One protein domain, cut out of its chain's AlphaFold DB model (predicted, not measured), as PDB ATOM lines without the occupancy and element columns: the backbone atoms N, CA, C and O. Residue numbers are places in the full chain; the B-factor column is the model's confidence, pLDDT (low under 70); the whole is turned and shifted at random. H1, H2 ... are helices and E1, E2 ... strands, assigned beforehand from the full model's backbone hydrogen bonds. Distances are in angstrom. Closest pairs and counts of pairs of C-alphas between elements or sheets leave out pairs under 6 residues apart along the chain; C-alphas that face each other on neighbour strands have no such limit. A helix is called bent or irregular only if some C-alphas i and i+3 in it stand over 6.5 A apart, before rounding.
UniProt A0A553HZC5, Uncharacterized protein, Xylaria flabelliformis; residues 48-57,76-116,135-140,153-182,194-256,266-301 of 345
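AT A GLANCE: This is residues 48 to 57, 76 to 116, 135 to 140, 153 to 182, 194 to 256 and 266 to 301 of the 345 residues of an uncharacterized protein of Xylaria flabelliformis (UniProt A0A553HZC5). A strongly twisted sheet of six strands runs through the middle of the domain, with H5 over one face where E6, E7 and E8 lie, and H7 over the opposite face there; at the other end of the sheet H3 covers E4 and E5. H2 packs on H3 and H7, and a small sheet of E1 and E9 lies beside H7, while H1 and H6 are the elements farthest from the mean of the C-alphas. The printed part has 186 residues, with seven named helices and nine named strands in the order H1 E1 H2 H3 E2 E3 E4 E5 H4 H5 E6 E7 H6 E8 H7 E9. The large sheet runs E2 E4 E5 E6 E7 E8 and is mixed, the small one is parallel, and the class is mixed, helices and strands. The whole is compact, with a radius of gyration of the C-alphas of 17.3 A and spans of 56 by 41 by 25 A.

HOW THE PARTS SIT: H1, residues 48 to 53, is close but not clearly touching H5, residues 196 to 209; their closest C-alphas, Ala 53 and Pro 197, are 6.7 A apart. E1, residues 77 to 80, and E9, residues 296 to 299, are parallel neighbours at 40 degrees, with N 78 and O 296 3.0 A apart. H2, residues 85 to 97, and H3, residues 101 to 113, touch as a helical hairpin at a shallow tilt of 19 degrees, opposite ways; their closest C-alphas, Ile 95 and Lys 104, are 4.6 A apart. H2 also touches H7, residues 282 to 292, about perpendicular at 74 degrees, with the closest C-alphas, Pro 85 and Gly 283, 4.2 A apart. E2, residues 138 to 140, is an edge strand and the antiparallel neighbour of E4, residues 161 to 165, with N 139 and O 164 2.9 A apart. E3, residues 153 to 156, pairs with no named strand. E4 and E5, residues 168 to 174, form a hairpin, with N 163 and O 170 2.8 A apart. H3 is over E4 and E5 at a height over the sheet of 7.6 A. H4, residues 175 to 179, is not on the sheet. E5 and E6, residues 219 to 227, are parallel, with N 225 and O 171 3.1 A apart. E6 and E7, residues 234 to 243, form a hairpin, with N 222 and O 240 2.8 A apart. H5 is over E6 and E7 at a height of 7.0 A, slantwise to the strands at 47 degrees to E6 on the local plane. H6, residues 244 to 251, only grazes the sheet and only just touches H5, with 3 pairs of C-alphas within 8 A, made by residues 204 to 208 of H5 alone; the closest are Gln 208 and Leu 247, 6.7 A apart. E7 and the edge strand E8, residues 270 to 278, are antiparallel, with N 239 and O 273 2.9 A apart. H7 is on the opposite face from H5, along E8 at 4 degrees on the local plane, and is irregular, with C-alphas 283 and 286 7.6 A apart. The sheet with H3 and H7 on one face and H5 on the other makes three layers, helices on both faces of a sheet. Every O i to N i+4 pair is within hydrogen-bond range in H1 to H6, and 5 of 7 in H7.

IN THESE COORDINATES: H1 begins at C-alpha 48, (36.089, 24.283, -24.458). H2 is 18.1 A from first to last C-alpha, H3 17.7 A, H5 19.8 A and H7 15.3 A. E5 measures 19.9 A, E6 26.1 A, E7 28.7 A and E8 25.8 A. E7 begins at C-alpha 234, (25.556, 56.377, -29.131), and E9 ends at C-alpha 299, (40.871, 71.550, -39.940).

THE WHOLE: The two C-alphas farthest apart, those of Ser 86 and Pro 256, are 56.6 A apart. Five cuts leave out residues 58 to 75, 117 to 134, 141 to 152, 183 to 193 and 257 to 265, with gaps between C-alphas of 33.0, 9.2, 28.1, 16.2 and 15.9 A. Of the links that are printed whole, none is long. The mean pLDDT of the printed part is 76.6; 48 residues are under 70, among them residues 48 to 57, 76 to 82, 211 to 217 and 295 to 301.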
ATOM      1  N   LYS A  48      37.227  23.713 -23.711       45.81
ATOM      2  CA  LYS A  48      36.089  24.283 -24.458       45.81
ATOM      3  C   LYS A  48      35.346  25.377 -23.664       45.81
ATOM      4  O   LYS A  48      34.698  26.214 -24.281       45.81
ATOM      5  N   ALA A  49      35.458  25.392 -22.331       43.12
ATOM      6  CA  ALA A  49      34.869  26.416 -21.469       43.12
ATOM      7  C   ALA A  49      35.579  27.778 -21.595       43.12
ATOM      8  O   ALA A  49      34.904  28.782 -21.787       43.12
ATOM      9  N   HIS A  50      36.918  27.808 -21.591       50.09
ATOM     10  CA  HIS A  50      37.704  29.044 -21.724       50.09
ATOM     11  C   HIS A  50      37.387  29.790 -23.033       50.09
ATOM     12  O   HIS A  50      37.127  30.990 -23.038       50.09
ATOM     13  N   LEU A  51      37.348  29.056 -24.150       49.19
ATOM     14  CA  LEU A  51      37.048  29.617 -25.474       49.19
ATOM     15  C   LEU A  51      35.587  30.086 -25.581       49.19
ATOM     16  O   LEU A  51      35.320  31.132 -26.166       49.19
ATOM     17  N   ARG A  52      34.645  29.358 -24.961       47.62
ATOM     18  CA  ARG A  52      33.236  29.775 -24.849       47.62
ATOM     19  C   ARG A  52      33.069  31.046 -24.020       47.62
ATOM     20  O   ARG A  52      32.285  31.900 -24.419       47.62
ATOM     21  N   ALA A  53      33.807  31.187 -22.916       44.88
ATOM     22  CA  ALA A  53      33.783  32.394 -22.092       44.88
ATOM     23  C   ALA A  53      34.202  33.626 -22.910       44.88
ATOM     24  O   ALA A  53      33.518  34.640 -22.857       44.88
ATOM     25  N   LEU A  54      35.239  33.502 -23.746       42.34
ATOM     26  CA  LEU A  54      35.706  34.544 -24.676       42.34
ATOM     27  C   LEU A  54      34.881  34.658 -25.982       42.34
ATOM     28  O   LEU A  54      35.175  35.511 -26.814       42.34
ATOM     29  N   ARG A  55      33.861  33.807 -26.183       47.97
ATOM     30  CA  ARG A  55      33.052  33.665 -27.420       47.97
ATOM     31  C   ARG A  55      33.858  33.473 -28.711       47.97
ATOM     32  O   ARG A  55      33.489  33.956 -29.776       47.97
ATOM     33  N   VAL A  56      34.935  32.709 -28.603       42.78
ATOM     34  CA  VAL A  56      35.829  32.360 -29.709       42.78
ATOM     35  C   VAL A  56      35.327  31.079 -30.387       42.78
ATOM     36  O   VAL A  56      35.196  30.044 -29.725       42.78
ATOM     37  N   ASP A  57      35.031  31.139 -31.690       43.41
ATOM     38  CA  ASP A  57      34.578  29.971 -32.461       43.41
ATOM     39  C   ASP A  57      35.746  29.016 -32.795       43.41
ATOM     40  O   ASP A  57      36.925  29.364 -32.718       43.41
ATOM     41  N   LEU A  76      49.446  60.008 -34.979       58.53
ATOM     42  CA  LEU A  76      48.215  59.792 -35.740       58.53
ATOM     43  C   LEU A  76      47.511  61.126 -36.004       58.53
ATOM     44  O   LEU A  76      46.684  61.583 -35.212       58.53
ATOM     45  N   HIS A  77      47.856  61.728 -37.140       57.12
ATOM     46  CA  HIS A  77      47.195  62.893 -37.712       57.12
ATOM     47  C   HIS A  77      46.229  62.457 -38.817       57.12
ATOM     48  O   HIS A  77      46.642  61.858 -39.811       57.12
ATOM     49  N   ALA A  78      44.949  62.789 -38.658       59.72
ATOM     50  CA  ALA A  78      43.937  62.643 -39.698       59.72
ATOM     51  C   ALA A  78      43.412  64.023 -40.108       59.72
ATOM     52  O   ALA A  78      43.192  64.883 -39.257       59.72
ATOM     53  N   ILE A  79      43.152  64.227 -41.398       57.53
ATOM     54  CA  ILE A  79      42.328  65.352 -41.849       57.53
ATOM     55  C   ILE A  79      40.866  64.918 -41.769       57.53
ATOM     56  O   ILE A  79      40.499  63.880 -42.322       57.53
ATOM     57  N   ILE A  80      40.033  65.721 -41.101       56.66
ATOM     58  CA  ILE A  80      38.579  65.600 -41.215       56.66
ATOM     59  C   ILE A  80      38.110  66.490 -42.383       56.66
ATOM     60  O   ILE A  80      38.465  67.671 -42.406       56.66
ATOM     61  N   PRO A  81      37.297  65.971 -43.321       56.28
ATOM     62  CA  PRO A  81      36.572  66.798 -44.292       56.28
ATOM     63  C   PRO A  81      35.603  67.759 -43.602       56.28
ATOM     64  O   PRO A  81      34.890  67.338 -42.686       56.28
ATOM     65  N   ASP A  82      35.438  68.980 -44.117       65.88
ATOM     66  CA  ASP A  82      34.209  69.719 -43.821       65.88
ATOM     67  C   ASP A  82      33.028  69.014 -44.515       65.88
ATOM     68  O   ASP A  82      32.841  69.073 -45.732       65.88
ATOM     69  N   ILE A  83      32.275  68.234 -43.737       73.12
ATOM     70  CA  ILE A  83      31.047  67.577 -44.182       73.12
ATOM     71  C   ILE A  83      29.898  68.405 -43.631       73.12
ATOM     72  O   ILE A  83      29.731  68.495 -42.414       73.12
ATOM     73  N   SER A  84      29.045  68.909 -44.523       82.06
ATOM     74  CA  SER A  84      27.849  69.647 -44.123       82.06
ATOM     75  C   SER A  84      27.053  68.885 -43.041       82.06
ATOM     76  O   SER A  84      26.820  67.675 -43.179       82.06
ATOM     77  N   PRO A  85      26.605  69.549 -41.954       82.94
ATOM     78  CA  PRO A  85      25.944  68.872 -40.836       82.94
ATOM     79  C   PRO A  85      24.734  68.018 -41.236       82.94
ATOM     80  O   PRO A  85      24.502  66.977 -40.626       82.94
ATOM     81  N   SER A  86      24.015  68.403 -42.295       85.06
ATOM     82  CA  SER A  86      22.902  67.645 -42.879       85.06
ATOM     83  C   SER A  86      23.339  66.330 -43.541       85.06
ATOM     84  O   SER A  86      22.626  65.327 -43.451       85.06
ATOM     85  N   LEU A  87      24.523  66.283 -44.159       86.19
ATOM     86  CA  LEU A  87      25.093  65.061 -44.728       86.19
ATOM     87  C   LEU A  87      25.687  64.151 -43.640       86.19
ATOM     88  O   LEU A  87      25.584  62.926 -43.760       86.19
ATOM     89  N   ILE A  88      26.236  64.713 -42.555       85.69
ATOM     90  CA  ILE A  88      26.584  63.930 -41.354       85.69
ATOM     91  C   ILE A  88      25.311  63.333 -40.733       85.69
ATOM     92  O   ILE A  88      25.259  62.127 -40.496       85.69
ATOM     93  N   GLU A  89      24.268  64.141 -40.530       90.56
ATOM     94  CA  GLU A  89      22.970  63.708 -40.000       90.56
ATOM     95  C   GLU A  89      22.343  62.592 -40.841       90.56
ATOM     96  O   GLU A  89      21.922  61.576 -40.288       90.56
ATOM     97  N   TYR A  90      22.325  62.726 -42.172       91.81
ATOM     98  CA  TYR A  90      21.847  61.667 -43.063       91.81
ATOM     99  C   TYR A  90      22.654  60.371 -42.891       91.81
ATOM    100  O   TYR A  90      22.070  59.304 -42.697       91.81
ATOM    101  N   ARG A  91      23.994  60.445 -42.901       91.44
ATOM    102  CA  ARG A  91      24.864  59.268 -42.708       91.44
ATOM    103  C   ARG A  91      24.620  58.608 -41.342       91.44
ATOM    104  O   ARG A  91      24.565  57.384 -41.278       91.44
ATOM    105  N   ILE A  92      24.402  59.389 -40.283       90.19
ATOM    106  CA  ILE A  92      24.070  58.899 -38.935       90.19
ATOM    107  C   ILE A  92      22.686  58.239 -38.885       90.19
ATOM    108  O   ILE A  92      22.573  57.125 -38.377       90.19
ATOM    109  N   LYS A  93      21.647  58.862 -39.460       91.81
ATOM    110  CA  LYS A  93      20.308  58.253 -39.581       91.81
ATOM    111  C   LYS A  93      20.382  56.901 -40.292       91.81
ATOM    112  O   LYS A  93      19.762  55.947 -39.835       91.81
ATOM    113  N   MET A  94      21.211  56.786 -41.331       92.25
ATOM    114  CA  MET A  94      21.453  55.506 -41.995       92.25
ATOM    115  C   MET A  94      22.240  54.503 -41.127       92.25
ATOM    116  O   MET A  94      21.928  53.320 -41.187       92.25
ATOM    117  N   ILE A  95      23.208  54.915 -40.294       90.44
ATOM    118  CA  ILE A  95      23.880  54.006 -39.332       90.44
ATOM    119  C   ILE A  95      22.880  53.445 -38.310       90.44
ATOM    120  O   ILE A  95      22.943  52.262 -37.986       90.44
ATOM    121  N   ILE A  96      21.952  54.274 -37.832       89.81
ATOM    122  CA  ILE A  96      20.894  53.874 -36.895       89.81
ATOM    123  C   ILE A  96      19.918  52.895 -37.574       89.81
ATOM    124  O   ILE A  96      19.710  51.782 -37.101       89.81
ATOM    125  N   GLN A  97      19.376  53.270 -38.737       88.62
ATOM    126  CA  GLN A  97      18.342  52.500 -39.441       88.62
ATOM    127  C   GLN A  97      18.851  51.195 -40.087       88.62
ATOM    128  O   GLN A  97      18.057  50.298 -40.376       88.62
ATOM    129  N   GLN A  98      20.155  51.061 -40.351       86.12
ATOM    130  CA  GLN A  98      20.714  49.873 -41.003       86.12
ATOM    131  C   GLN A  98      20.795  48.671 -40.055       86.12
ATOM    132  O   GLN A  98      21.630  48.601 -39.156       86.12
ATOM    133  N   THR A  99      19.989  47.645 -40.333       78.31
ATOM    134  CA  THR A  99      20.042  46.348 -39.638       78.31
ATOM    135  C   THR A  99      21.243  45.486 -40.050       78.31
ATOM    136  O   THR A  99      21.607  44.561 -39.323       78.31
ATOM    137  N   ALA A 100      21.868  45.780 -41.195       88.38
ATOM    138  CA  ALA A 100      23.026  45.064 -41.719       88.38
ATOM    139  C   ALA A 100      24.352  45.718 -41.262       88.38
ATOM    140  O   ALA A 100      24.596  46.880 -41.599       88.38
ATOM    141  N   PRO A 101      25.269  44.984 -40.594       88.44
ATOM    142  CA  PRO A 101      26.554  45.530 -40.135       88.44
ATOM    143  C   PRO A 101      27.424  46.134 -41.246       88.44
ATOM    144  O   PRO A 101      28.050  47.169 -41.040       88.44
ATOM    145  N   LEU A 102      27.412  45.552 -42.455       90.06
ATOM    146  CA  LEU A 102      28.095  46.121 -43.627       90.06
ATOM    147  C   LEU A 102      27.511  47.487 -44.030       90.06
ATOM    148  O   LEU A 102      28.256  48.368 -44.451       90.06
ATOM    149  N   GLY A 103      26.195  47.678 -43.887       89.94
ATOM    150  CA  GLY A 103      25.536  48.961 -44.131       89.94
ATOM    151  C   GLY A 103      26.063  50.023 -43.172       89.94
ATOM    152  O   GLY A 103      26.612  51.032 -43.620       89.94
ATOM    153  N   LYS A 104      26.002  49.750 -41.861       91.81
ATOM    154  CA  LYS A 104      26.574  50.625 -40.824       91.81
ATOM    155  C   LYS A 104      28.050  50.942 -41.090       91.81
ATOM    156  O   LYS A 104      28.417  52.116 -41.126       91.81
ATOM    157  N   ALA A 105      28.864  49.922 -41.377       90.88
ATOM    158  CA  ALA A 105      30.284  50.070 -41.697       90.88
ATOM    159  C   ALA A 105      30.535  51.026 -42.878       90.88
ATOM    160  O   ALA A 105      31.453  51.836 -42.817       90.88
ATOM    161  N   LEU A 106      29.712  50.971 -43.933       90.44
ATOM    162  CA  LEU A 106      29.844  51.813 -45.130       90.44
ATOM    163  C   LEU A 106      29.372  53.262 -44.933       90.44
ATOM    164  O   LEU A 106      29.898  54.165 -45.585       90.44
ATOM    165  N   TYR A 107      28.388  53.522 -44.069       91.19
ATOM    166  CA  TYR A 107      28.016  54.902 -43.722       91.19
ATOM    167  C   TYR A 107      29.017  55.527 -42.746       91.19
ATOM    168  O   TYR A 107      29.365  56.698 -42.894       91.19
ATOM    169  N   LEU A 108      29.550  54.727 -41.822       90.44
ATOM    170  CA  LEU A 108      30.624  55.111 -40.912       90.44
ATOM    171  C   LEU A 108      31.949  55.355 -41.653       90.44
ATOM    172  O   LEU A 108      32.603  56.365 -41.402       90.44
ATOM    173  N   SER A 109      32.297  54.516 -42.636       88.31
ATOM    174  CA  SER A 109      33.471  54.742 -43.490       88.31
ATOM    175  C   SER A 109      33.360  56.071 -44.236       88.31
ATOM    176  O   SER A 109      34.313  56.839 -44.267       88.31
ATOM    177  N   LYS A 110      32.168  56.423 -44.738       87.19
ATOM    178  CA  LYS A 110      31.918  57.741 -45.342       87.19
ATOM    179  C   LYS A 110      32.075  58.895 -44.347       87.19
ATOM    180  O   LYS A 110      32.440  59.978 -44.776       87.19
ATOM    181  N   ILE A 111      31.834  58.716 -43.048       86.00
ATOM    182  CA  ILE A 111      32.118  59.765 -42.048       86.00
ATOM    183  C   ILE A 111      33.635  59.917 -41.823       86.00
ATOM    184  O   ILE A 111      34.102  61.039 -41.670       86.00
ATOM    185  N   LEU A 112      34.402  58.821 -41.858       82.62
ATOM    186  CA  LEU A 112      35.846  58.811 -41.566       82.62
ATOM    187  C   LEU A 112      36.758  59.117 -42.776       82.62
ATOM    188  O   LEU A 112      37.852  59.632 -42.589       82.62
ATOM    189  N   ILE A 113      36.343  58.796 -44.008       73.00
ATOM    190  CA  ILE A 113      37.216  58.771 -45.208       73.00
ATOM    191  C   ILE A 113      37.049  60.015 -46.108       73.00
ATOM    192  O   ILE A 113      37.832  60.241 -47.025       73.00
ATOM    193  N   SER A 114      36.014  60.833 -45.894       54.31
ATOM    194  CA  SER A 114      35.430  61.709 -46.931       54.31
ATOM    195  C   SER A 114      36.218  62.982 -47.324       54.31
ATOM    196  O   SER A 114      35.614  63.875 -47.913       54.31
ATOM    197  N   SER A 115      37.533  63.053 -47.082       45.59
ATOM    198  CA  SER A 115      38.467  63.953 -47.790       45.59
ATOM    199  C   SER A 115      39.761  63.231 -48.170       45.59
ATOM    200  O   SER A 115      40.767  63.303 -47.465       45.59
ATOM    201  N   VAL A 116      39.762  62.616 -49.351       43.03
ATOM    202  CA  VAL A 116      40.953  62.666 -50.205       43.03
ATOM    203  C   VAL A 116      40.826  63.966 -51.006       43.03
ATOM    204  O   VAL A 116      39.846  64.090 -51.744       43.03
ATOM    205  N   PRO A 135      49.062  63.843 -44.965       59.22
ATOM    206  CA  PRO A 135      47.929  63.288 -44.241       59.22
ATOM    207  C   PRO A 135      47.644  61.871 -44.729       59.22
ATOM    208  O   PRO A 135      47.451  61.640 -45.924       59.22
ATOM    209  N   VAL A 136      47.598  60.914 -43.804       64.12
ATOM    210  CA  VAL A 136      47.296  59.526 -44.153       64.12
ATOM    211  C   VAL A 136      45.776  59.371 -44.287       64.12
ATOM    212  O   VAL A 136      45.051  59.724 -43.356       64.12
ATOM    213  N   PRO A 137      45.246  58.868 -45.417       70.06
ATOM    214  CA  PRO A 137      43.814  58.643 -45.565       70.06
ATOM    215  C   PRO A 137      43.372  57.399 -44.784       70.06
ATOM    216  O   PRO A 137      44.093  56.404 -44.706       70.06
ATOM    217  N   PHE A 138      42.142  57.417 -44.268       76.62
ATOM    218  CA  PHE A 138      41.501  56.203 -43.764       76.62
ATOM    219  C   PHE A 138      41.183  55.237 -44.922       76.62
ATOM    220  O   PHE A 138      40.579  55.622 -45.924       76.62
ATOM    221  N   ILE A 139      41.524  53.958 -44.757       82.19
ATOM    222  CA  ILE A 139      41.231  52.877 -45.710       82.19
ATOM    223  C   ILE A 139      40.220  51.915 -45.078       82.19
ATOM    224  O   ILE A 139      40.448  51.415 -43.978       82.19
ATOM    225  N   PHE A 140      39.109  51.629 -45.765       85.75
ATOM    226  CA  PHE A 140      38.099  50.665 -45.306       85.75
ATOM    227  C   PHE A 140      38.353  49.260 -45.861       85.75
ATOM    228  O   PHE A 140      38.289  49.057 -47.075       85.75
ATOM    229  N   ARG A 153      48.021  27.562 -30.973       75.31
ATOM    230  CA  ARG A 153      46.745  27.634 -31.707       75.31
ATOM    231  C   ARG A 153      46.367  29.088 -31.942       75.31
ATOM    232  O   ARG A 153      46.493  29.892 -31.027       75.31
ATOM    233  N   THR A 154      45.830  29.389 -33.115       80.06
ATOM    234  CA  THR A 154      45.201  30.679 -33.418       80.06
ATOM    235  C   THR A 154      43.729  30.425 -33.702       80.06
ATOM    236  O   THR A 154      43.402  29.476 -34.413       80.06
ATOM    237  N   TYR A 155      42.848  31.244 -33.136       78.25
ATOM    238  CA  TYR A 155      41.405  31.130 -33.334       78.25
ATOM    239  C   TYR A 155      40.867  32.380 -34.023       78.25
ATOM    240  O   TYR A 155      41.099  33.491 -33.541       78.25
ATOM    241  N   LEU A 156      40.150  32.210 -35.133       81.06
ATOM    242  CA  LEU A 156      39.552  33.328 -35.863       81.06
ATOM    243  C   LEU A 156      38.423  33.984 -35.045       81.06
ATOM    244  O   LEU A 156      37.574  33.299 -34.474       81.06
ATOM    245  N   LEU A 157      38.415  35.316 -34.995       81.88
ATOM    246  CA  LEU A 157      37.390  36.110 -34.315       81.88
ATOM    247  C   LEU A 157      36.302  36.576 -35.302       81.88
ATOM    248  O   LEU A 157      36.601  36.751 -36.483       81.88
ATOM    249  N   PRO A 158      35.055  36.836 -34.849       70.94
ATOM    250  CA  PRO A 158      33.928  37.244 -35.703       70.94
ATOM    251  C   PRO A 158      33.998  38.722 -36.145       70.94
ATOM    252  O   PRO A 158      32.985  39.418 -36.222       70.94
ATOM    253  N   LEU A 159      35.207  39.216 -36.409       78.38
ATOM    254  CA  LEU A 159      35.452  40.531 -36.980       78.38
ATOM    255  C   LEU A 159      35.297  40.464 -38.507       78.38
ATOM    256  O   LEU A 159      35.555  39.437 -39.130       78.38
ATOM    257  N   SER A 160      34.848  41.555 -39.124       76.88
ATOM    258  CA  SER A 160      34.716  41.632 -40.591       76.88
ATOM    259  C   SER A 160      35.215  42.951 -41.176       76.88
ATOM    260  O   SER A 160      35.530  43.008 -42.360       76.88
ATOM    261  N   PHE A 161      35.311  44.005 -40.362       90.25
ATOM    262  CA  PHE A 161      35.538  45.368 -40.827       90.25
ATOM    263  C   PHE A 161      36.673  46.030 -40.055       90.25
ATOM    264  O   PHE A 161      36.768  45.877 -38.835       90.25
ATOM    265  N   SER A 162      37.487  46.820 -40.751       90.50
ATOM    266  CA  SER A 162      38.402  47.765 -40.112       90.50
ATOM    267  C   SER A 162      38.571  49.039 -40.932       90.50
ATOM    268  O   SER A 162      38.380  49.058 -42.151       90.50
ATOM    269  N   PHE A 163      38.934  50.108 -40.233       89.56
ATOM    270  CA  PHE A 163      39.388  51.372 -40.791       89.56
ATOM    271  C   PHE A 163      40.871  51.504 -40.447       89.56
ATOM    272  O   PHE A 163      41.227  51.527 -39.270       89.56
ATOM    273  N   ASN A 164      41.740  51.543 -41.450       85.56
ATOM    274  CA  ASN A 164      43.185  51.623 -41.250       85.56
ATOM    275  C   ASN A 164      43.649  53.063 -41.511       85.56
ATOM    276  O   ASN A 164      43.306  53.624 -42.551       85.56
ATOM    277  N   LEU A 165      44.406  53.646 -40.583       80.19
ATOM    278  CA  LEU A 165      45.029  54.969 -40.677       80.19
ATOM    279  C   LEU A 165      46.547  54.774 -40.571       80.19
ATOM    280  O   LEU A 165      47.115  54.775 -39.479       80.19
ATOM    281  N   GLY A 166      47.192  54.502 -41.706       80.12
ATOM    282  CA  GLY A 166      48.580  54.033 -41.726       80.12
ATOM    283  C   GLY A 166      48.706  52.692 -41.001       80.12
ATOM    284  O   GLY A 166      47.942  51.765 -41.277       80.12
ATOM    285  N   SER A 167      49.624  52.605 -40.038       77.81
ATOM    286  CA  SER A 167      49.807  51.430 -39.174       77.81
ATOM    287  C   SER A 167      48.684  51.229 -38.138       77.81
ATOM    288  O   SER A 167      48.542  50.133 -37.590       77.81
ATOM    289  N   PHE A 168      47.844  52.239 -37.873       82.12
ATOM    290  CA  PHE A 168      46.747  52.131 -36.908       82.12
ATOM    291  C   PHE A 168      45.517  51.440 -37.512       82.12
ATOM    292  O   PHE A 168      44.763  52.028 -38.286       82.12
ATOM    293  N   MET A 169      45.279  50.193 -37.109       87.25
ATOM    294  CA  MET A 169      44.057  49.450 -37.422       87.25
ATOM    295  C   MET A 169      42.975  49.709 -36.366       87.25
ATOM    296  O   MET A 169      43.089  49.239 -35.233       87.25
ATOM    297  N   LEU A 170      41.885  50.373 -36.760       90.12
ATOM    298  CA  LEU A 170      40.655  50.480 -35.975       90.12
ATOM    299  C   LEU A 170      39.627  49.440 -36.454       90.12
ATOM    300  O   LEU A 170      38.929  49.679 -37.443       90.12
ATOM    301  N   PRO A 171      39.495  48.279 -35.793       92.56
ATOM    302  CA  PRO A 171      38.424  47.337 -36.093       92.56
ATOM    303  C   PRO A 171      37.039  47.906 -35.763       92.56
ATOM    304  O   PRO A 171      36.878  48.734 -34.861       92.56
ATOM    305  N   TYR A 172      36.031  47.395 -36.468       93.25
ATOM    306  CA  TYR A 172      34.621  47.696 -36.240       93.25
ATOM    307  C   TYR A 172      33.776  46.416 -36.176       93.25
ATOM    308  O   TYR A 172      33.889  45.535 -37.034       93.25
ATOM    309  N   ILE A 173      32.906  46.328 -35.166       90.69
ATOM    310  CA  ILE A 173      31.956  45.222 -34.994       90.69
ATOM    311  C   ILE A 173      30.592  45.729 -34.502       90.69
ATOM    312  O   ILE A 173      30.514  46.538 -33.578       90.69
ATOM    313  N   ASP A 174      29.500  45.240 -35.090       90.38
ATOM    314  CA  ASP A 174      28.153  45.422 -34.540       90.38
ATOM    315  C   ASP A 174      27.768  44.239 -33.637       90.38
ATOM    316  O   ASP A 174      28.087  43.079 -33.915       90.38
ATOM    317  N   SER A 175      27.003  44.523 -32.585       86.31
ATOM    318  CA  SER A 175      26.353  43.539 -31.707       86.31
ATOM    319  C   SER A 175      25.685  42.348 -32.422       86.31
ATOM    320  O   SER A 175      25.658  41.243 -31.876       86.31
ATOM    321  N   TRP A 176      25.175  42.537 -33.643       83.44
ATOM    322  CA  TRP A 176      24.579  41.492 -34.475       83.44
ATOM    323  C   TRP A 176      25.585  40.414 -34.898       83.44
ATOM    324  O   TRP A 176      25.248  39.232 -34.857       83.44
ATOM    325  N   GLN A 177      26.831  40.786 -35.217       79.38
ATOM    326  CA  GLN A 177      27.893  39.833 -35.583       79.38
ATOM    327  C   GLN A 177      28.227  38.905 -34.404       79.38
ATOM    328  O   GLN A 177      28.426  37.707 -34.586       79.38
ATOM    329  N   ILE A 178      28.187  39.438 -33.177       76.19
ATOM    330  CA  ILE A 178      28.401  38.670 -31.940       76.19
ATOM    331  C   ILE A 178      27.195  37.756 -31.635       76.19
ATOM    332  O   ILE A 178      27.365  36.669 -31.083       76.19
ATOM    333  N   ARG A 179      25.973  38.169 -32.006       68.19
ATOM    334  CA  ARG A 179      24.729  37.399 -31.798       68.19
ATOM    335  C   ARG A 179      24.522  36.252 -32.796       68.19
ATOM    336  O   ARG A 179      23.766  35.339 -32.478       68.19
ATOM    337  N   GLN A 180      25.165  36.269 -33.967       60.25
ATOM    338  CA  GLN A 180      25.015  35.215 -34.986       60.25
ATOM    339  C   GLN A 180      25.905  33.973 -34.776       60.25
ATOM    340  O   GLN A 180      25.804  33.026 -35.555       60.25
ATOM    341  N   VAL A 181      26.741  33.921 -33.731       55.00
ATOM    342  CA  VAL A 181      27.520  32.711 -33.401       55.00
ATOM    343  C   VAL A 181      26.553  31.560 -33.059       55.00
ATOM    344  O   VAL A 181      25.800  31.689 -32.090       55.00
ATOM    345  N   PRO A 182      26.551  30.431 -33.802       46.75
ATOM    346  CA  PRO A 182      25.502  29.411 -33.722       46.75
ATOM    347  C   PRO A 182      25.688  28.473 -32.517       46.75
ATOM    348  O   PRO A 182      26.001  27.288 -32.644       46.75
ATOM    349  N   THR A 194      26.140  39.803 -22.283       64.94
ATOM    350  CA  THR A 194      27.319  40.699 -22.303       64.94
ATOM    351  C   THR A 194      28.179  40.531 -23.563       64.94
ATOM    352  O   THR A 194      28.545  39.419 -23.933       64.94
ATOM    353  N   TYR A 195      28.517  41.617 -24.262       72.31
ATOM    354  CA  TYR A 195      29.395  41.569 -25.452       72.31
ATOM    355  C   TYR A 195      30.889  41.597 -25.087       72.31
ATOM    356  O   TYR A 195      31.748  41.228 -25.891       72.31
ATOM    357  N   GLU A 196      31.176  42.004 -23.850       71.88
ATOM    358  CA  GLU A 196      32.492  42.309 -23.287       71.88
ATOM    359  C   GLU A 196      33.551  41.215 -23.500       71.88
ATOM    360  O   GLU A 196      34.679  41.579 -23.829       71.88
ATOM    361  N   PRO A 197      33.259  39.897 -23.414       77.44
ATOM    362  CA  PRO A 197      34.298  38.887 -23.616       77.44
ATOM    363  C   PRO A 197      34.775  38.781 -25.070       77.44
ATOM    364  O   PRO A 197      35.956  38.545 -25.309       77.44
ATOM    365  N   CYS A 198      33.881  39.007 -26.040       80.25
ATOM    366  CA  CYS A 198      34.232  39.040 -27.463       80.25
ATOM    367  C   CYS A 198      35.020  40.316 -27.796       80.25
ATOM    368  O   CYS A 198      36.004  40.273 -28.530       80.25
ATOM    369  N   ILE A 199      34.612  41.444 -27.209       83.94
ATOM    370  CA  ILE A 199      35.312  42.735 -27.280       83.94
ATOM    371  C   ILE A 199      36.732  42.608 -26.708       83.94
ATOM    372  O   ILE A 199      37.698  42.996 -27.364       83.94
ATOM    373  N   ALA A 200      36.884  41.989 -25.535       84.00
ATOM    374  CA  ALA A 200      38.180  41.722 -24.919       84.00
ATOM    375  C   ALA A 200      39.041  40.766 -25.764       84.00
ATOM    376  O   ALA A 200      40.231  41.017 -25.926       84.00
ATOM    377  N   ALA A 201      38.458  39.712 -26.348       85.38
ATOM    378  CA  ALA A 201      39.170  38.805 -27.251       85.38
ATOM    379  C   ALA A 201      39.710  39.530 -28.499       85.38
ATOM    380  O   ALA A 201      40.865  39.321 -28.869       85.38
ATOM    381  N   ILE A 202      38.913  40.422 -29.103       89.25
ATOM    382  CA  ILE A 202      39.331  41.268 -30.234       89.25
ATOM    383  C   ILE A 202      40.481  42.190 -29.818       89.25
ATOM    384  O   ILE A 202      41.522  42.190 -30.468       89.25
ATOM    385  N   LEU A 203      40.345  42.913 -28.706       90.44
ATOM    386  CA  LEU A 203      41.377  43.836 -28.220       90.44
ATOM    387  C   LEU A 203      42.692  43.114 -27.856       90.44
ATOM    388  O   LEU A 203      43.773  43.609 -28.169       90.44
ATOM    389  N   ILE A 204      42.627  41.905 -27.281       89.88
ATOM    390  CA  ILE A 204      43.815  41.071 -27.028       89.88
ATOM    391  C   ILE A 204      44.459  40.604 -28.341       89.88
ATOM    392  O   ILE A 204      45.680  40.674 -28.464       89.88
ATOM    393  N   ALA A 205      43.676  40.189 -29.339       90.50
ATOM    394  CA  ALA A 205      44.214  39.788 -30.641       90.50
ATOM    395  C   ALA A 205      44.848  40.964 -31.415       90.50
ATOM    396  O   ALA A 205      45.870  40.778 -32.073       90.50
ATOM    397  N   LEU A 206      44.314  42.187 -31.286       91.25
ATOM    398  CA  LEU A 206      44.987  43.400 -31.776       91.25
ATOM    399  C   LEU A 206      46.342  43.587 -31.086       91.25
ATOM    400  O   LEU A 206      47.350  43.749 -31.764       91.25
ATOM    401  N   ALA A 207      46.390  43.492 -29.753       89.88
ATOM    402  CA  ALA A 207      47.624  43.685 -28.988       89.88
ATOM    403  C   ALA A 207      48.691  42.614 -29.281       89.88
ATOM    404  O   ALA A 207      49.878  42.879 -29.121       89.88
ATOM    405  N   GLN A 208      48.279  41.424 -29.728       89.62
ATOM    406  CA  GLN A 208      49.172  40.387 -30.253       89.62
ATOM    407  C   GLN A 208      49.684  40.695 -31.668       89.62
ATOM    408  O   GLN A 208      50.794  40.285 -32.005       89.62
ATOM    409  N   ARG A 209      48.890  41.392 -32.492       87.69
ATOM    410  CA  ARG A 209      49.250  41.794 -33.860       87.69
ATOM    411  C   ARG A 209      50.142  43.039 -33.901       87.69
ATOM    412  O   ARG A 209      50.985  43.118 -34.784       87.69
ATOM    413  N   SER A 210      50.003  43.973 -32.960       81.38
ATOM    414  CA  SER A 210      50.790  45.222 -32.873       81.38
ATOM    415  C   SER A 210      52.277  45.039 -32.499       81.38
ATOM    416  O   SER A 210      52.903  45.976 -32.011       81.38
ATOM    417  N   GLY A 211      52.843  43.845 -32.694       66.31
ATOM    418  CA  GLY A 211      54.242  43.541 -32.403       66.31
ATOM    419  C   GLY A 211      54.610  43.618 -30.917       66.31
ATOM    420  O   GLY A 211      53.765  43.639 -30.019       66.31
ATOM    421  N   ARG A 212      55.918  43.642 -30.644       58.59
ATOM    422  CA  ARG A 212      56.434  44.040 -29.331       58.59
ATOM    423  C   ARG A 212      56.545  45.555 -29.312       58.59
ATOM    424  O   ARG A 212      57.366  46.103 -30.036       58.59
ATOM    425  N   SER A 213      55.790  46.211 -28.435       51.59
ATOM    426  CA  SER A 213      56.059  47.611 -28.116       51.59
ATOM    427  C   SER A 213      57.509  47.753 -27.642       51.59
ATOM    428  O   SER A 213      57.909  47.105 -26.672       51.59
ATOM    429  N   THR A 214      58.286  48.592 -28.328       50.34
ATOM    430  CA  THR A 214      59.641  49.012 -27.926       50.34
ATOM    431  C   THR A 214      59.618  50.018 -26.772       50.34
ATOM    432  O   THR A 214      60.662  50.449 -26.293       50.34
ATOM    433  N   ASP A 215      58.422  50.396 -26.319       53.50
ATOM    434  CA  ASP A 215      58.177  51.340 -25.241       53.50
ATOM    435  C   ASP A 215      58.310  50.667 -23.859       53.50
ATOM    436  O   ASP A 215      57.645  49.663 -23.572       53.50
ATOM    437  N   ASP A 216      59.127  51.250 -22.973       54.84
ATOM    438  CA  ASP A 216      59.416  50.736 -21.619       54.84
ATOM    439  C   ASP A 216      58.166  50.524 -20.744       54.84
ATOM    440  O   ASP A 216      58.199  49.769 -19.768       54.84
ATOM    441  N   SER A 217      57.038  51.144 -21.106       60.03
ATOM    442  CA  SER A 217      55.738  50.935 -20.464       60.03
ATOM    443  C   SER A 217      55.269  49.474 -20.470       60.03
ATOM    444  O   SER A 217      54.482  49.095 -19.598       60.03
ATOM    445  N   ARG A 218      55.732  48.640 -21.421       75.44
ATOM    446  CA  ARG A 218      55.317  47.230 -21.603       75.44
ATOM    447  C   ARG A 218      53.793  47.039 -21.679       75.44
ATOM    448  O   ARG A 218      53.277  45.989 -21.284       75.44
ATOM    449  N   VAL A 219      53.067  48.047 -22.162       78.75
ATOM    450  CA  VAL A 219      51.601  48.063 -22.254       78.75
ATOM    451  C   VAL A 219      51.185  48.493 -23.658       78.75
ATOM    452  O   VAL A 219      51.491  49.597 -24.096       78.75
ATOM    453  N   THR A 220      50.445  47.635 -24.354       85.88
ATOM    454  CA  THR A 220      49.910  47.930 -25.687       85.88
ATOM    455  C   THR A 220      48.526  48.568 -25.549       85.88
ATOM    456  O   THR A 220      47.602  47.932 -25.031       85.88
ATOM    457  N   LYS A 221      48.358  49.814 -26.012       86.31
ATOM    458  CA  LYS A 221      47.033  50.437 -26.187       86.31
ATOM    459  C   LYS A 221      46.392  49.878 -27.458       86.31
ATOM    460  O   LYS A 221      47.000  49.897 -28.522       86.31
ATOM    461  N   THR A 222      45.149  49.429 -27.354       90.62
ATOM    462  CA  THR A 222      44.328  48.957 -28.480       90.62
ATOM    463  C   THR A 222      42.938  49.565 -28.408       90.62
ATOM    464  O   THR A 222      42.472  49.908 -27.318       90.62
ATOM    465  N   GLN A 223      42.276  49.719 -29.554       91.31
ATOM    466  CA  GLN A 223      40.954  50.338 -29.656       91.31
ATOM    467  C   GLN A 223      40.034  49.527 -30.571       91.31
ATOM    468  O   GLN A 223      40.482  48.926 -31.542       91.31
ATOM    469  N   LEU A 224      38.742  49.508 -30.245       92.31
ATOM    470  CA  LEU A 224      37.677  48.854 -31.003       92.31
ATOM    471  C   LEU A 224      36.462  49.775 -31.044       92.31
ATOM    472  O   LEU A 224      36.031  50.283 -30.005       92.31
ATOM    473  N   LEU A 225      35.894  49.946 -32.235       93.56
ATOM    474  CA  LEU A 225      34.656  50.684 -32.444       93.56
ATOM    475  C   LEU A 225      33.470  49.708 -32.496       93.56
ATOM    476  O   LEU A 225      33.514  48.693 -33.194       93.56
ATOM    477  N   PHE A 226      32.410  50.003 -31.747       91.75
ATOM    478  CA  PHE A 226      31.258  49.122 -31.560       91.75
ATOM    479  C   PHE A 226      29.939  49.871 -31.764       91.75
ATOM    480  O   PHE A 226      29.758  50.984 -31.269       91.75
ATOM    481  N   THR A 227      28.986  49.239 -32.453       91.94
ATOM    482  CA  THR A 227      27.578  49.669 -32.451       91.94
ATOM    483  C   THR A 227      26.703  48.598 -31.819       91.94
ATOM    484  O   THR A 227      26.807  47.407 -32.128       91.94
ATOM    485  N   HIS A 228      25.799  49.030 -30.946       88.12
ATOM    486  CA  HIS A 228      24.726  48.181 -30.447       88.12
ATOM    487  C   HIS A 228      23.518  48.254 -31.392       88.12
ATOM    488  O   HIS A 228      23.358  49.211 -32.147       88.12
ATOM    489  N   ARG A 229      22.683  47.212 -31.396       84.50
ATOM    490  CA  ARG A 229      21.471  47.138 -32.226       84.50
ATOM    491  C   ARG A 229      20.262  47.856 -31.602       84.50
ATOM    492  O   ARG A 229      19.271  48.052 -32.292       84.50
ATOM    493  N   PHE A 230      20.339  48.206 -30.321       83.31
ATOM    494  CA  PHE A 230      19.267  48.851 -29.560       83.31
ATOM    495  C   PHE A 230      19.765  50.109 -28.819       83.31
ATOM    496  O   PHE A 230      19.179  50.500 -27.814       83.31
ATOM    497  N   ASP A 231      20.857  50.718 -29.295       85.81
ATOM    498  CA  ASP A 231      21.274  52.068 -28.910       85.81
ATOM    499  C   ASP A 231      21.390  52.906 -30.184       85.81
ATOM    500  O   ASP A 231      22.318  52.743 -30.981       85.81
ATOM    501  N   ASP A 232      20.406  53.784 -30.352       90.19
ATOM    502  CA  ASP A 232      20.268  54.686 -31.491       90.19
ATOM    503  C   ASP A 232      20.807  56.096 -31.168       90.19
ATOM    504  O   ASP A 232      20.759  56.996 -32.010       90.19
ATOM    505  N   ASP A 233      21.338  56.308 -29.957       90.12
ATOM    506  CA  ASP A 233      21.877  57.585 -29.484       90.12
ATOM    507  C   ASP A 233      23.414  57.605 -29.417       90.12
ATOM    508  O   ASP A 233      23.987  58.693 -29.528       90.12
ATOM    509  N   ASN A 234      24.096  56.457 -29.300       89.50
ATOM    510  CA  ASN A 234      25.556  56.377 -29.131       89.50
ATOM    511  C   ASN A 234      26.259  55.388 -30.082       89.50
ATOM    512  O   ASN A 234      25.780  54.288 -30.358       89.50
ATOM    513  N   ILE A 235      27.484  55.744 -30.481       92.06
ATOM    514  CA  ILE A 235      28.513  54.779 -30.894       92.06
ATOM    515  C   ILE A 235      29.500  54.573 -29.738       92.06
ATOM    516  O   ILE A 235      29.762  55.489 -28.955       92.06
ATOM    517  N   TYR A 236      30.048  53.369 -29.616       89.19
ATOM    518  CA  TYR A 236      30.851  52.959 -28.468       89.19
ATOM    519  C   TYR A 236      32.314  52.753 -28.853       89.19
ATOM    520  O   TYR A 236      32.611  52.073 -29.836       89.19
ATOM    521  N   ILE A 237      33.234  53.274 -28.045       87.12
ATOM    522  CA  ILE A 237      34.671  53.019 -28.167       87.12
ATOM    523  C   ILE A 237      35.125  52.226 -26.947       87.12
ATOM    524  O   ILE A 237      34.973  52.661 -25.802       87.12
ATOM    525  N   TYR A 238      35.739  51.076 -27.203       86.06
ATOM    526  CA  TYR A 238      36.450  50.303 -26.196       86.06
ATOM    527  C   TYR A 238      37.948  50.498 -26.395       86.06
ATOM    528  O   TYR A 238      38.479  50.168 -27.453       86.06
ATOM    529  N   THR A 239      38.631  51.026 -25.380       82.81
ATOM    530  CA  THR A 239      40.097  51.148 -25.354       82.81
ATOM    531  C   THR A 239      40.641  50.163 -24.328       82.81
ATOM    532  O   THR A 239      40.267  50.249 -23.161       82.81
ATOM    533  N   ALA A 240      41.527  49.247 -24.713       83.81
ATOM    534  CA  ALA A 240      42.208  48.364 -23.769       83.81
ATOM    535  C   ALA A 240      43.706  48.659 -23.714       83.81
ATOM    536  O   ALA A 240      44.397  48.643 -24.731       83.81
ATOM    537  N   HIS A 241      44.201  48.869 -22.497       80.12
ATOM    538  CA  HIS A 241      45.623  48.897 -22.170       80.12
ATOM    539  C   HIS A 241      46.004  47.500 -21.686       80.12
ATOM    540  O   HIS A 241      45.567  47.077 -20.612       80.12
ATOM    541  N   ILE A 242      46.743  46.757 -22.506       81.69
ATOM    542  CA  ILE A 242      47.035  45.334 -22.298       81.69
ATOM    543  C   ILE A 242      48.508  45.174 -21.937       81.69
ATOM    544  O   ILE A 242      49.388  45.533 -22.716       81.69
ATOM    545  N   GLY A 243      48.781  44.637 -20.750       77.56
ATOM    546  CA  GLY A 243      50.144  44.427 -20.278       77.56
ATOM    547  C   GLY A 243      50.821  43.248 -20.973       77.56
ATOM    548  O   GLY A 243      50.233  42.174 -21.118       77.56
ATOM    549  N   GLN A 244      52.100  43.407 -21.307       82.06
ATOM    550  CA  GLN A 244      52.962  42.347 -21.836       82.06
ATOM    551  C   GLN A 244      52.894  41.024 -21.033       82.06
ATOM    552  O   GLN A 244      52.848  39.970 -21.669       82.06
ATOM    553  N   PRO A 245      52.779  41.001 -19.683       75.69
ATOM    554  CA  PRO A 245      52.600  39.748 -18.939       75.69
ATOM    555  C   PRO A 245      51.303  38.988 -19.264       75.69
ATOM    556  O   PRO A 245      51.244  37.776 -19.056       75.69
ATOM    557  N   LEU A 246      50.258  39.654 -19.778       79.62
ATOM    558  CA  LEU A 246      49.065  38.976 -20.297       79.62
ATOM    559  C   LEU A 246      49.354  38.360 -21.670       79.62
ATOM    560  O   LEU A 246      49.060  37.185 -21.883       79.62
ATOM    561  N   LEU A 247      49.993  39.112 -22.572       84.81
ATOM    562  CA  LEU A 247      50.392  38.622 -23.897       84.81
ATOM    563  C   LEU A 247      51.347  37.421 -23.798       84.81
ATOM    564  O   LEU A 247      51.205  36.452 -24.544       84.81
ATOM    565  N   GLU A 248      52.258  37.420 -22.823       79.50
ATOM    566  CA  GLU A 248      53.157  36.294 -22.543       79.50
ATOM    567  C   GLU A 248      52.421  35.066 -21.997       79.50
ATOM    568  O   GLU A 248      52.718  33.954 -22.433       79.50
ATOM    569  N   ARG A 249      51.409  35.237 -21.133       76.50
ATOM    570  CA  ARG A 249      50.524  34.131 -20.709       76.50
ATOM    571  C   ARG A 249      49.739  33.550 -21.887       76.50
ATOM    572  O   ARG A 249      49.607  32.335 -21.984       76.50
ATOM    573  N   PHE A 250      49.271  34.386 -22.815       81.69
ATOM    574  CA  PHE A 250      48.639  33.914 -24.050       81.69
ATOM    575  C   PHE A 250      49.638  33.199 -24.981       81.69
ATOM    576  O   PHE A 250      49.302  32.157 -25.536       81.69
ATOM    577  N   ARG A 251      50.882  33.681 -25.116       81.12
ATOM    578  CA  ARG A 251      51.938  33.049 -25.941       81.12
ATOM    579  C   ARG A 251      52.488  31.754 -25.326       81.12
ATOM    580  O   ARG A 251      52.914  30.851 -26.050       81.12
ATOM    581  N   HIS A 252      52.496  31.643 -24.000       75.50
ATOM    582  CA  HIS A 252      53.098  30.541 -23.247       75.50
ATOM    583  C   HIS A 252      52.192  30.031 -22.107       75.50
ATOM    584  O   HIS A 252      52.615  30.011 -20.952       75.50
ATOM    585  N   PRO A 253      50.971  29.547 -22.400       67.12
ATOM    586  CA  PRO A 253      49.970  29.238 -21.373       67.12
ATOM    587  C   PRO A 253      50.331  28.076 -20.439       67.12
ATOM    588  O   PRO A 253      49.716  27.927 -19.392       67.12
ATOM    589  N   CYS A 254      51.309  27.249 -20.815       66.25
ATOM    590  CA  CYS A 254      51.800  26.141 -19.995       66.25
ATOM    591  C   CYS A 254      53.037  26.512 -19.155       66.25
ATOM    592  O   CYS A 254      53.586  25.640 -18.486       66.25
ATOM    593  N   LYS A 255      53.516  27.764 -19.214       61.16
ATOM    594  CA  LYS A 255      54.590  28.261 -18.342       61.16
ATOM    595  C   LYS A 255      53.974  28.989 -17.137       61.16
ATOM    596  O   LYS A 255      53.013  29.736 -17.328       61.16
ATOM    597  N   PRO A 256      54.526  28.837 -15.919       53.91
ATOM    598  CA  PRO A 256      54.187  29.732 -14.817       53.91
ATOM    599  C   PRO A 256      54.599  31.176 -15.165       53.91
ATOM    600  O   PRO A 256      55.451  31.372 -16.039       53.91
ATOM    601  N   THR A 266      52.809  45.708  -9.350       49.44
ATOM    602  CA  THR A 266      52.222  44.898 -10.436       49.44
ATOM    603  C   THR A 266      51.391  45.774 -11.384       49.44
ATOM    604  O   THR A 266      50.369  46.306 -10.944       49.44
ATOM    605  N   PRO A 267      51.755  45.924 -12.675       52.72
ATOM    606  CA  PRO A 267      50.866  46.547 -13.650       52.72
ATOM    607  C   PRO A 267      49.632  45.664 -13.874       52.72
ATOM    608  O   PRO A 267      49.700  44.434 -13.804       52.72
ATOM    609  N   TYR A 268      48.498  46.293 -14.173       57.56
ATOM    610  CA  TYR A 268      47.269  45.593 -14.540       57.56
ATOM    611  C   TYR A 268      47.491  44.738 -15.800       57.56
ATOM    612  O   TYR A 268      48.055  45.198 -16.790       57.56
ATOM    613  N   LEU A 269      47.025  43.483 -15.781       72.56
ATOM    614  CA  LEU A 269      47.117  42.585 -16.942       72.56
ATOM    615  C   LEU A 269      46.330  43.134 -18.143       72.56
ATOM    616  O   LEU A 269      46.786  43.059 -19.281       72.56
ATOM    617  N   ILE A 270      45.162  43.714 -17.868       75.38
ATOM    618  CA  ILE A 270      44.357  44.487 -18.809       75.38
ATOM    619  C   ILE A 270      43.591  45.566 -18.036       75.38
ATOM    620  O   ILE A 270      43.031  45.292 -16.973       75.38
ATOM    621  N   LYS A 271      43.547  46.783 -18.580       76.25
ATOM    622  CA  LYS A 271      42.628  47.852 -18.169       76.25
ATOM    623  C   LYS A 271      41.766  48.216 -19.371       76.25
ATOM    624  O   LYS A 271      42.268  48.781 -20.340       76.25
ATOM    625  N   LEU A 272      40.480  47.884 -19.299       75.31
ATOM    626  CA  LEU A 272      39.488  48.293 -20.288       75.31
ATOM    627  C   LEU A 272      38.915  49.661 -19.896       75.31
ATOM    628  O   LEU A 272      38.610  49.908 -18.732       75.31
ATOM    629  N   GLN A 273      38.762  50.537 -20.877       76.56
ATOM    630  CA  GLN A 273      38.009  51.782 -20.801       76.56
ATOM    631  C   GLN A 273      36.890  51.717 -21.839       76.56
ATOM    632  O   GLN A 273      37.071  51.172 -22.929       76.56
ATOM    633  N   HIS A 274      35.741  52.277 -21.489       79.38
ATOM    634  CA  HIS A 274      34.530  52.252 -22.293       79.38
ATOM    635  C   HIS A 274      33.982  53.674 -22.382       79.38
ATOM    636  O   HIS A 274      33.666  54.276 -21.355       79.38
ATOM    637  N   GLN A 275      33.913  54.215 -23.596       81.12
ATOM    638  CA  GLN A 275      33.496  55.588 -23.859       81.12
ATOM    639  C   GLN A 275      32.320  55.592 -24.834       81.12
ATOM    640  O   GLN A 275      32.360  54.936 -25.875       81.12
ATOM    641  N   LEU A 276      31.273  56.341 -24.491       85.81
ATOM    642  CA  LEU A 276      30.108  56.546 -25.345       85.81
ATOM    643  C   LEU A 276      30.274  57.873 -26.088       85.81
ATOM    644  O   LEU A 276      30.427  58.924 -25.460       85.81
ATOM    645  N   VAL A 277      30.223  57.831 -27.417       85.44
ATOM    646  CA  VAL A 277      30.201  59.019 -28.272       85.44
ATOM    647  C   VAL A 277      28.767  59.202 -28.773       85.44
ATOM    648  O   VAL A 277      28.326  58.440 -29.637       85.44
ATOM    649  N   PRO A 278      28.013  60.195 -28.262       88.25
ATOM    650  CA  PRO A 278      26.642  60.406 -28.696       88.25
ATOM    651  C   PRO A 278      26.616  60.904 -30.144       88.25
ATOM    652  O   PRO A 278      27.411  61.773 -30.523       88.25
ATOM    653  N   TYR A 279      25.678  60.402 -30.944       87.50
ATOM    654  CA  TYR A 279      25.454  60.829 -32.325       87.50
ATOM    655  C   TYR A 279      25.056  62.312 -32.410       87.50
ATOM    656  O   TYR A 279      25.535  63.044 -33.276       87.50
ATOM    657  N   LYS A 280      24.227  62.783 -31.473       88.88
ATOM    658  CA  LYS A 280      23.764  64.178 -31.386       88.88
ATOM    659  C   LYS A 280      24.720  65.031 -30.522       88.88
ATOM    660  O   LYS A 280      25.213  64.526 -29.512       88.88
ATOM    661  N   PRO A 281      24.954  66.317 -30.852       90.06
ATOM    662  CA  PRO A 281      24.574  67.000 -32.093       90.06
ATOM    663  C   PRO A 281      25.432  66.540 -33.285       90.06
ATOM    664  O   PRO A 281      26.634  66.296 -33.135       90.06
ATOM    665  N   PHE A 282      24.815  66.429 -34.465       85.44
ATOM    666  CA  PHE A 282      25.406  65.753 -35.628       85.44
ATOM    667  C   PHE A 282      26.621  66.483 -36.218       85.44
ATOM    668  O   PHE A 282      27.633  65.841 -36.484       85.44
ATOM    669  N   GLY A 283      26.576  67.816 -36.350       78.81
ATOM    670  CA  GLY A 283      27.655  68.608 -36.969       78.81
ATOM    671  C   GLY A 283      29.035  68.451 -36.312       78.81
ATOM    672  O   GLY A 283      30.054  68.576 -36.978       78.81
ATOM    673  N   THR A 284      29.089  68.098 -35.025       82.56
ATOM    674  CA  THR A 284      30.341  67.840 -34.290       82.56
ATOM    675  C   THR A 284      30.560  66.357 -33.958       82.56
ATOM    676  O   THR A 284      31.432  66.027 -33.155       82.56
ATOM    677  N   PHE A 285      29.805  65.433 -34.569       85.25
ATOM    678  CA  PHE A 285      29.948  63.990 -34.328       85.25
ATOM    679  C   PHE A 285      31.311  63.441 -34.766       85.25
ATOM    680  O   PHE A 285      31.969  62.781 -33.965       85.25
ATOM    681  N   ALA A 286      31.756  63.740 -35.993       83.31
ATOM    682  CA  ALA A 286      33.046  63.264 -36.510       83.31
ATOM    683  C   ALA A 286      34.217  63.713 -35.615       83.31
ATOM    684  O   ALA A 286      35.090  62.918 -35.273       83.31
ATOM    685  N   TRP A 287      34.156  64.964 -35.148       78.44
ATOM    686  CA  TRP A 287      35.093  65.552 -34.194       78.44
ATOM    687  C   TRP A 287      35.098  64.831 -32.843       78.44
ATOM    688  O   TRP A 287      36.164  64.426 -32.380       78.44
ATOM    689  N   ARG A 288      33.927  64.594 -32.227       84.50
ATOM    690  CA  ARG A 288      33.841  63.816 -30.972       84.50
ATOM    691  C   ARG A 288      34.362  62.387 -31.143       84.50
ATOM    692  O   ARG A 288      35.050  61.890 -30.257       84.50
ATOM    693  N   LEU A 289      34.044  61.741 -32.266       85.88
ATOM    694  CA  LEU A 289      34.455  60.373 -32.582       85.88
ATOM    695  C   LEU A 289      35.983  60.250 -32.682       85.88
ATOM    696  O   LEU A 289      36.565  59.377 -32.043       85.88
ATOM    697  N   LEU A 290      36.640  61.139 -33.430       83.06
ATOM    698  CA  LEU A 290      38.093  61.085 -33.628       83.06
ATOM    699  C   LEU A 290      38.883  61.576 -32.403       83.06
ATOM    700  O   LEU A 290      39.887  60.955 -32.048       83.06
ATOM    701  N   ALA A 291      38.375  62.572 -31.669       75.81
ATOM    702  CA  ALA A 291      38.941  62.968 -30.378       75.81
ATOM    703  C   ALA A 291      38.882  61.826 -29.342       75.81
ATOM    704  O   ALA A 291      39.868  61.557 -28.657       75.81
ATOM    705  N   ALA A 292      37.764  61.093 -29.268       78.56
ATOM    706  CA  ALA A 292      37.619  59.923 -28.395       78.56
ATOM    707  C   ALA A 292      38.510  58.737 -28.826       78.56
ATOM    708  O   ALA A 292      39.003  57.978 -27.989       78.56
ATOM    709  N   LEU A 293      38.813  58.614 -30.122       80.56
ATOM    710  CA  LEU A 293      39.842  57.695 -30.622       80.56
ATOM    711  C   LEU A 293      41.278  58.145 -30.279       80.56
ATOM    712  O   LEU A 293      42.205  57.352 -30.423       80.56
ATOM    713  N   SER A 294      41.470  59.348 -29.726       76.94
ATOM    714  CA  SER A 294      42.781  59.976 -29.481       76.94
ATOM    715  C   SER A 294      43.565  60.287 -30.765       76.94
ATOM    716  O   SER A 294      44.793  60.258 -30.754       76.94
ATOM    717  N   ILE A 295      42.863  60.552 -31.871       67.75
ATOM    718  CA  ILE A 295      43.461  60.909 -33.162       67.75
ATOM    719  C   ILE A 295      43.496  62.433 -33.270       67.75
ATOM    720  O   ILE A 295      42.487  63.105 -33.045       67.75
ATOM    721  N   THR A 296      44.665  62.979 -33.598       58.84
ATOM    722  CA  THR A 296      44.876  64.423 -33.733       58.84
ATOM    723  C   THR A 296      44.335  64.887 -35.080       58.84
ATOM    724  O   THR A 296      44.538  64.214 -36.090       58.84
ATOM    725  N   VAL A 297      43.668  66.043 -35.119       58.00
ATOM    726  CA  VAL A 297      42.999  66.522 -36.335       58.00
ATOM    727  C   VAL A 297      43.378  67.960 -36.658       58.00
ATOM    728  O   VAL A 297      43.295  68.837 -35.800       58.00
ATOM    729  N   THR A 298      43.728  68.201 -37.919       55.09
ATOM    730  CA  THR A 298      43.802  69.535 -38.524       55.09
ATOM    731  C   THR A 298      42.521  69.833 -39.305       55.09
ATOM    732  O   THR A 298      42.042  69.005 -40.080       55.09
ATOM    733  N   ILE A 299      41.957  71.028 -39.102       53.88
ATOM    734  CA  ILE A 299      40.871  71.550 -39.940       53.88
ATOM    735  C   ILE A 299      41.492  71.975 -41.275       53.88
ATOM    736  O   ILE A 299      42.383  72.823 -41.289       53.88
ATOM    737  N   MET A 300      41.007  71.430 -42.392       50.53
ATOM    738  CA  MET A 300      41.163  72.096 -43.688       50.53
ATOM    739  C   MET A 300      40.178  73.264 -43.710       50.53
ATOM    740  O   MET A 300      38.981  73.050 -43.887       50.53
ATOM    741  N   ALA A 301      40.658  74.483 -43.472       46.31
ATOM    742  CA  ALA A 301      39.844  75.664 -43.716       46.31
ATOM    743  C   ALA A 301      39.685  75.829 -45.234       46.31
ATOM    744  O   ALA A 301      40.681  75.922 -45.951       46.31
TER     745      ALA A 301